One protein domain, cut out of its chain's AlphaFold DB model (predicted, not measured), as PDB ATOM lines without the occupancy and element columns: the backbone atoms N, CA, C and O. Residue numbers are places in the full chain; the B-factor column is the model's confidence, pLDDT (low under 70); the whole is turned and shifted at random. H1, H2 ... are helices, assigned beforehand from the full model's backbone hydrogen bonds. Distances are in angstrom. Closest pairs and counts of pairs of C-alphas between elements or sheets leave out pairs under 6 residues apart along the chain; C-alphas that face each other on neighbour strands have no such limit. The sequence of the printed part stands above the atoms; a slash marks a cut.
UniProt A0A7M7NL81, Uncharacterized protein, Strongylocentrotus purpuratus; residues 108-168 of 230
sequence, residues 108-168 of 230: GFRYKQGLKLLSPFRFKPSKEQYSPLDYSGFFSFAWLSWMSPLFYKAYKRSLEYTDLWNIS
ATOM      1  N   GLY A 108     151.564 217.391 213.082       54.72
ATOM      2  CA  GLY A 108     150.442 216.861 212.305       54.72
ATOM      3  C   GLY A 108     149.630 215.815 213.061       54.72
ATOM      4  O   GLY A 108     150.123 215.156 213.977       54.72
ATOM      5  N   PHE A 109     148.359 215.646 212.674       55.47
ATOM      6  CA  PHE A 109     147.494 214.608 213.240       55.47
ATOM      7  C   PHE A 109     148.172 213.232 213.121       55.47
ATOM      8  O   PHE A 109     148.520 212.773 212.031       55.47
ATOM      9  N   ARG A 110     148.390 212.591 214.276       59.66
ATOM     10  CA  ARG A 110     149.316 211.456 214.451       59.66
ATOM     11  C   ARG A 110     148.970 210.225 213.616       59.66
ATOM     12  O   ARG A 110     149.842 209.404 213.360       59.66
ATOM     13  N   TYR A 111     147.722 210.123 213.164       65.38
ATOM     14  CA  TYR A 111     147.235 209.003 212.364       65.38
ATOM     15  C   TYR A 111     146.982 209.375 210.911       65.38
ATOM     16  O   TYR A 111     146.383 208.575 210.211       65.38
ATOM     17  N   LYS A 112     147.438 210.535 210.411       67.38
ATOM     18  CA  LYS A 112     147.233 210.906 208.996       67.38
ATOM     19  C   LYS A 112     147.683 209.798 208.044       67.38
ATOM     20  O   LYS A 112     147.007 209.559 207.061       67.38
ATOM     21  N   GLN A 113     148.770 209.087 208.357       65.12
ATOM     22  CA  GLN A 113     149.247 207.957 207.549       65.12
ATOM     23  C   GLN A 113     148.352 206.715 207.683       65.12
ATOM     24  O   GLN A 113     147.961 206.141 206.677       65.12
ATOM     25  N   GLY A 114     147.927 206.354 208.899       66.44
ATOM     26  CA  GLY A 114     146.963 205.263 209.101       66.44
ATOM     27  C   GLY A 114     145.582 205.557 208.500       66.44
ATOM     28  O   GLY A 114     144.927 204.659 207.994       66.44
ATOM     29  N   LEU A 115     145.162 206.823 208.480       70.06
ATOM     30  CA  LEU A 115     143.933 207.270 207.825       70.06
ATOM     31  C   LEU A 115     144.063 207.318 206.301       70.06
ATOM     32  O   LEU A 115     143.046 207.255 205.619       70.06
ATOM     33  N   LYS A 116     145.279 207.380 205.740       69.62
ATOM     34  CA  LYS A 116     145.462 207.230 204.287       69.62
ATOM     35  C   LYS A 116     145.049 205.837 203.813       69.62
ATOM     36  O   LYS A 116     144.569 205.731 202.691       69.62
ATOM     37  N   LEU A 117     145.122 204.819 204.680       67.94
ATOM     38  CA  LEU A 117     144.558 203.493 204.407       67.94
ATOM     39  C   LEU A 117     143.028 203.518 204.282       67.94
ATOM     40  O   LEU A 117     142.471 202.576 203.749       67.94
ATOM     41  N   LEU A 118     142.326 204.563 204.740       70.06
ATOM     42  CA  LEU A 118     140.875 204.699 204.547       70.06
ATOM     43  C   LEU A 118     140.510 205.302 203.183       70.06
ATOM     44  O   LEU A 118     139.332 205.389 202.844       70.06
ATOM     45  N   SER A 119     141.498 205.721 202.386       72.75
ATOM     46  CA  SER A 119     141.247 206.197 201.029       72.75
ATOM     47  C   SER A 119     140.939 205.007 200.106       72.75
ATOM     48  O   SER A 119     141.686 204.024 200.111       72.75
ATOM     49  N   PRO A 120     139.847 205.046 199.320       62.88
ATOM     50  CA  PRO A 120     139.390 203.890 198.550       62.88
ATOM     51  C   PRO A 120     140.297 203.554 197.358       62.88
ATOM     52  O   PRO A 120     140.450 202.377 197.035       62.88
ATOM     53  N   PHE A 121     140.933 204.551 196.732       58.53
ATOM     54  CA  PHE A 121     141.723 204.367 195.513       58.53
ATOM     55  C   PHE A 121     143.023 205.167 195.570       58.53
ATOM     56  O   PHE A 121     143.017 206.372 195.816       58.53
ATOM     57  N   ARG A 122     144.144 204.487 195.319       62.50
ATOM     58  CA  ARG A 122     145.478 205.084 195.239       62.50
ATOM     59  C   ARG A 122     146.254 204.408 194.114       62.50
ATOM     60  O   ARG A 122     146.268 203.182 194.017       62.50
ATOM     61  N   PHE A 123     146.872 205.211 193.256       57.03
ATOM     62  CA  PHE A 123     147.741 204.708 192.198       57.03
ATOM     63  C   PHE A 123     149.034 204.162 192.811       57.03
ATOM     64  O   PHE A 123     149.595 204.759 193.732       57.03
ATOM     65  N   LYS A 124     149.470 202.990 192.338       57.88
ATOM     66  CA  LYS A 124     150.677 202.324 192.835       57.88
ATOM     67  C   LYS A 124     151.913 203.097 192.357       57.88
ATOM     68  O   LYS A 124     151.988 203.379 191.162       57.88
ATOM     69  N   PRO A 125     152.876 203.424 193.234       59.62
ATOM     70  CA  PRO A 125     154.152 203.962 192.782       59.62
ATOM     71  C   PRO A 125     154.891 202.914 191.936       59.62
ATOM     72  O   PRO A 125     154.822 201.717 192.207       59.62
ATOM     73  N   SER A 126     155.601 203.381 190.909       53.34
ATOM     74  CA  SER A 126     156.329 202.549 189.933       53.34
ATOM     75  C   SER A 126     157.520 201.781 190.541       53.34
ATOM     76  O   SER A 126     157.996 200.798 189.981       53.34
ATOM     77  N   LYS A 127     158.011 202.204 191.714       59.31
ATOM     78  CA  LYS A 127     159.193 201.624 192.366       59.31
ATOM     79  C   LYS A 127     158.810 200.356 193.151       59.31
ATOM     80  O   LYS A 127     158.214 200.449 194.222       59.31
ATOM     81  N   GLU A 128     159.198 199.182 192.644       58.97
ATOM     82  CA  GLU A 128     158.889 197.853 193.216       58.97
ATOM     83  C   GLU A 128     159.455 197.603 194.626       58.97
ATOM     84  O   GLU A 128     159.016 196.676 195.302       58.97
ATOM     85  N   GLN A 129     160.405 198.418 195.097       61.78
ATOM     86  CA  GLN A 129     161.133 198.160 196.344       61.78
ATOM     87  C   GLN A 129     160.399 198.603 197.623       61.78
ATOM     88  O   GLN A 129     160.792 198.186 198.713       61.78
ATOM     89  N   TYR A 130     159.385 199.466 197.531       69.25
ATOM     90  CA  TYR A 130     158.680 199.978 198.712       69.25
ATOM     91  C   TYR A 130     157.607 199.009 199.208       69.25
ATOM     92  O   TYR A 130     157.013 198.272 198.421       69.25
ATOM     93  N   SER A 131     157.316 199.050 200.515       76.19
ATOM     94  CA  SER A 131     156.228 198.273 201.112       76.19
ATOM     95  C   SER A 131     154.885 198.632 200.453       76.19
ATOM     96  O   SER A 131     154.425 199.771 200.584       76.19
ATOM     97  N   PRO A 132     154.188 197.689 199.790       76.19
ATOM     98  CA  PRO A 132     152.885 197.942 199.176       76.19
ATOM     99  C   PRO A 132     151.829 198.319 200.214       76.19
ATOM    100  O   PRO A 132     150.808 198.913 199.871       76.19
ATOM    101  N   LEU A 133     152.088 197.984 201.480       75.69
ATOM    102  CA  LEU A 133     151.263 198.338 202.622       75.69
ATOM    103  C   LEU A 133     151.078 199.858 202.739       75.69
ATOM    104  O   LEU A 133     149.954 200.313 202.943       75.69
ATOM    105  N   ASP A 134     152.140 200.641 202.518       74.38
ATOM    106  CA  ASP A 134     152.141 202.106 202.680       74.38
ATOM    107  C   ASP A 134     151.306 202.841 201.613       74.38
ATOM    108  O   ASP A 134     150.891 203.994 201.791       74.38
ATOM    109  N   TYR A 135     151.019 202.161 200.501       73.06
ATOM    110  CA  TYR A 135     150.274 202.703 199.363       73.06
ATOM    111  C   TYR A 135     148.951 201.971 199.113       73.06
ATOM    112  O   TYR A 135     148.239 202.300 198.163       73.06
ATOM    113  N   SER A 136     148.601 201.004 199.963       74.31
ATOM    114  CA  SER A 136     147.351 200.256 199.846       74.31
ATOM    115  C   SER A 136     146.145 201.126 200.226       74.31
ATOM    116  O   SER A 136     146.148 201.832 201.233       74.31
ATOM    117  N   GLY A 137     145.105 201.113 199.386       78.50
ATOM    118  CA  GLY A 137     143.803 201.702 199.727       78.50
ATOM    119  C   GLY A 137     142.987 200.779 200.636       78.50
ATOM    120  O   GLY A 137     143.325 199.604 200.782       78.50
ATOM    121  N   PHE A 138     141.874 201.271 201.183       79.25
ATOM    122  CA  PHE A 138     141.065 200.555 202.185       79.25
ATOM    123  C   PHE A 138     140.674 199.144 201.760       79.25
ATOM    124  O   PHE A 138     140.935 198.176 202.470       79.25
ATOM    125  N   PHE A 139     140.091 199.015 200.568       77.62
ATOM    126  CA  PHE A 139     139.657 197.721 200.052       77.62
ATOM    127  C   PHE A 139     140.838 196.813 199.730       77.62
ATOM    128  O   PHE A 139     140.762 195.610 199.948       77.62
ATOM    129  N   SER A 140     141.947 197.380 199.251       79.88
ATOM    130  CA  SER A 140     143.144 196.591 198.979       79.88
ATOM    131  C   SER A 140     143.722 196.021 200.267       79.88
ATOM    132  O   SER A 140     144.003 194.825 200.326       79.88
ATOM    133  N   PHE A 141     143.818 196.849 201.306       81.81
ATOM    134  CA  PHE A 141     144.240 196.452 202.640       81.81
ATOM    135  C   PHE A 141     143.302 195.397 203.249       81.81
ATOM    136  O   PHE A 141     143.775 194.346 203.674       81.81
ATOM    137  N   ALA A 142     141.986 195.632 203.220       83.00
ATOM    138  CA  ALA A 142     140.979 194.733 203.788       83.00
ATOM    139  C   ALA A 142     140.936 193.359 203.099       83.00
ATOM    140  O   ALA A 142     140.812 192.340 203.771       83.00
ATOM    141  N   TRP A 143     141.071 193.322 201.768       84.81
ATOM    142  CA  TRP A 143     141.039 192.082 200.983       84.81
ATOM    143  C   TRP A 143     142.417 191.457 200.738       84.81
ATOM    144  O   TRP A 143     142.528 190.518 199.951       84.81
ATOM    145  N   LEU A 144     143.475 191.995 201.359       83.94
ATOM    146  CA  LEU A 144     144.872 191.588 201.151       83.94
ATOM    147  C   LEU A 144     145.296 191.547 199.670       83.94
ATOM    148  O   LEU A 144     146.249 190.857 199.308       83.94
ATOM    149  N   SER A 145     144.630 192.306 198.794       84.38
ATOM    150  CA  SER A 145     144.901 192.251 197.352       84.38
ATOM    151  C   SER A 145     146.282 192.803 196.990       84.38
ATOM    152  O   SER A 145     146.827 192.494 195.929       84.38
ATOM    153  N   TRP A 146     146.880 193.589 197.889       83.88
ATOM    154  CA  TRP A 146     148.265 194.046 197.797       83.88
ATOM    155  C   TRP A 146     149.290 192.910 197.987       83.88
ATOM    156  O   TRP A 146     150.380 193.004 197.431       83.88
ATOM    157  N   MET A 147     148.937 191.821 198.687       85.81
ATOM    158  CA  MET A 147     149.792 190.637 198.899       85.81
ATOM    159  C   MET A 147     149.658 189.581 197.798       85.81
ATOM    160  O   MET A 147     150.550 188.749 197.632       85.81
ATOM    161  N   SER A 148     148.580 189.611 197.010       87.81
ATOM    162  CA  SER A 148     148.329 188.658 195.922       87.81
ATOM    163  C   SER A 148     149.523 188.378 194.990       87.81
ATOM    164  O   SER A 148     149.759 187.202 194.712       87.81
ATOM    165  N   PRO A 149     150.317 189.368 194.515       85.31
ATOM    166  CA  PRO A 149     151.488 189.072 193.683       85.31
ATOM    167  C   PRO A 149     152.562 188.255 194.418       85.31
ATOM    168  O   PRO A 149     153.206 187.410 193.798       85.31
ATOM    169  N   LEU A 150     152.729 188.451 195.730       87.38
ATOM    170  CA  LEU A 150     153.661 187.662 196.537       87.38
ATOM    171  C   LEU A 150     153.160 186.226 196.704       87.38
ATOM    172  O   LEU A 150     153.927 185.290 196.501       87.38
ATOM    173  N   PHE A 151     151.870 186.042 196.996       90.12
ATOM    174  CA  PHE A 151     151.277 184.706 197.086       90.12
ATOM    175  C   PHE A 151     151.362 183.945 195.765       90.12
ATOM    176  O   PHE A 151     151.669 182.757 195.755       90.12
ATOM    177  N   TYR A 152     151.157 184.630 194.639       90.50
ATOM    178  CA  TYR A 152     151.323 184.021 193.326       90.50
ATOM    179  C   TYR A 152     152.771 183.580 193.070       90.50
ATOM    180  O   TYR A 152     152.995 182.459 192.610       90.50
ATOM    181  N   LYS A 153     153.764 184.418 193.410       90.19
ATOM    182  CA  LYS A 153     155.188 184.047 193.329       90.19
ATOM    183  C   LYS A 153     155.501 182.836 194.214       90.19
ATOM    184  O   LYS A 153     156.096 181.885 193.716       90.19
ATOM    185  N   ALA A 154     155.030 182.838 195.461       90.31
ATOM    186  CA  ALA A 154     155.211 181.743 196.419       90.31
ATOM    187  C   ALA A 154     154.569 180.424 195.957       90.31
ATOM    188  O   ALA A 154     155.075 179.344 196.240       90.31
ATOM    189  N   TYR A 155     153.453 180.508 195.228       92.50
ATOM    190  CA  TYR A 155     152.800 179.339 194.643       92.50
ATOM    191  C   TYR A 155     153.592 178.751 193.465       92.50
ATOM    192  O   TYR A 155     153.562 177.544 193.235       92.50
ATOM    193  N   LYS A 156     154.290 179.591 192.692       93.50
ATOM    194  CA  LYS A 156     155.051 179.162 191.509       93.50
ATOM    195  C   LYS A 156     156.480 178.731 191.819       93.50
ATOM    196  O   LYS A 156     157.021 177.914 191.079       93.50
ATOM    197  N   ARG A 157     157.097 179.288 192.861       93.69
ATOM    198  CA  ARG A 157     158.484 179.010 193.244       93.69
ATOM    199  C   ARG A 157     158.742 179.297 194.720       93.69
ATOM    200  O   ARG A 157     157.966 179.996 195.365       93.69
ATOM    201  N   SER A 158     159.878 178.814 195.222       90.56
ATOM    202  CA  SER A 158     160.385 179.239 196.527       90.56
ATOM    203  C   SER A 158     160.675 180.742 196.526       90.56
ATOM    204  O   SER A 158     161.155 181.295 195.530       90.56
ATOM    205  N   LEU A 159     160.356 181.393 197.642       90.38
ATOM    206  CA  LEU A 159     160.609 182.812 197.863       90.38
ATOM    207  C   LEU A 159     162.069 183.031 198.259       90.38
ATOM    208  O   LEU A 159     162.598 182.301 199.097       90.38
ATOM    209  N   GLU A 160     162.681 184.067 197.695       89.12
ATOM    210  CA  GLU A 160     163.987 184.572 198.112       89.12
ATOM    211  C   GLU A 160     163.827 185.929 198.807       89.12
ATOM    212  O   GLU A 160     162.807 186.606 198.662       89.12
ATOM    213  N   TYR A 161     164.839 186.351 199.570       85.12
ATOM    214  CA  TYR A 161     164.787 187.620 200.306       85.12
ATOM    215  C   TYR A 161     164.590 188.832 199.380       85.12
ATOM    216  O   TYR A 161     163.919 189.791 199.744       85.12
ATOM    217  N   THR A 162     165.111 188.765 198.154       84.81
ATOM    218  CA  THR A 162     164.979 189.806 197.124       84.81
ATOM    219  C   THR A 162     163.560 189.967 196.583       84.81
ATOM    220  O   THR A 162     163.269 190.978 195.951       84.81
ATOM    221  N   ASP A 163     162.672 188.993 196.806       84.12
ATOM    222  CA  ASP A 163     161.266 189.076 196.390       84.12
ATOM    223  C   ASP A 163     160.367 189.777 197.394       84.12
ATOM    224  O   ASP A 163     159.210 190.080 197.084       84.12
ATOM    225  N   LEU A 164     160.882 189.979 198.603       85.62
ATOM    226  CA  LEU A 164     160.178 190.658 199.666       85.62
ATOM    227  C   LEU A 164     160.367 192.162 199.517       85.62
ATOM    228  O   LEU A 164     161.427 192.662 199.144       85.62
ATOM    229  N   TRP A 165     159.309 192.891 199.836       85.38
ATOM    230  CA  TRP A 165     159.359 194.341 199.878       85.38
ATOM    231  C   TRP A 165     160.184 194.827 201.065       85.38
ATOM    232  O   TRP A 165     160.214 194.181 202.118       85.38
ATOM    233  N   ASN A 166     160.805 196.000 200.925       83.19
ATOM    234  CA  ASN A 166     161.446 196.639 202.066       83.19
ATOM    235  C   ASN A 166     160.405 196.974 203.134       83.19
ATOM    236  O   ASN A 166     159.267 197.339 202.832       83.19
ATOM    237  N   ILE A 167     160.823 196.879 204.394       78.25
ATOM    238  CA  ILE A 167     159.973 197.231 205.526       78.25
ATOM    239  C   ILE A 167     159.558 198.706 205.450       78.25
ATOM    240  O   ILE A 167     160.368 199.576 205.119       78.25
ATOM    241  N   SER A 168     158.294 198.979 205.778       76.94
ATOM    242  CA  SER A 168     157.786 200.345 205.903       76.94
ATOM    243  C   SER A 168     158.628 201.125 206.905       76.94
ATOM    244  O   SER A 168     158.959 200.624 207.981       76.94
TER     245      SER A 168
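Overview. This is residues 108 to 168 of the 230 residues of an uncharacterized protein of Strongylocentrotus purpuratus (UniProt A0A7M7NL81). The printed part has little regular structure: loops and short helices are strung out into a rod, with H1 toward one end, H2 and H3 farther along, and the longest helix, H4, toward the other end. Residues 117 to 131 make a long loop, and residues 157 to 168 fold back from H4 toward H2. The 61 printed residues include four named helices, H1 to H4 in order, and no named strand; the class is all helix, with 23 residues in named elements. It is only just loose, close to compact: radius of gyration of the C-alphas 13.0 A, spans 42 by 20 by 18 A.

Arrangement. H1, residues 112 to 116, and H2, residues 132 to 135, are near each other, with 5 pairs of C-alphas within 10 A. H3, residues 138 to 142, is close to H2 but not clearly touching; their closest C-alphas, of Leu 133 and Phe 141, are 7.3 A apart. H4, residues 148 to 156, is apart from H1, H2 and H3. Every O i to N i+4 pair is within hydrogen-bond range in H1, H3 and H4; H2 is too short for one.

Along the chain. H1 begins at C-alpha 112 (147.233, 210.906, 208.996). H4, 12.4 A long, ends at C-alpha 156 (155.051, 179.162, 191.509).

Size, cuts and confidence. The C-alphas farthest apart, of Gly 108 and Lys 156, are 43.3 A apart. The printed part has no cut; the link H1 to H2 is long. Mean pLDDT of the printed part is 76.0, with residues 108 to 114, 116 to 117 and 120 to 130 under 70.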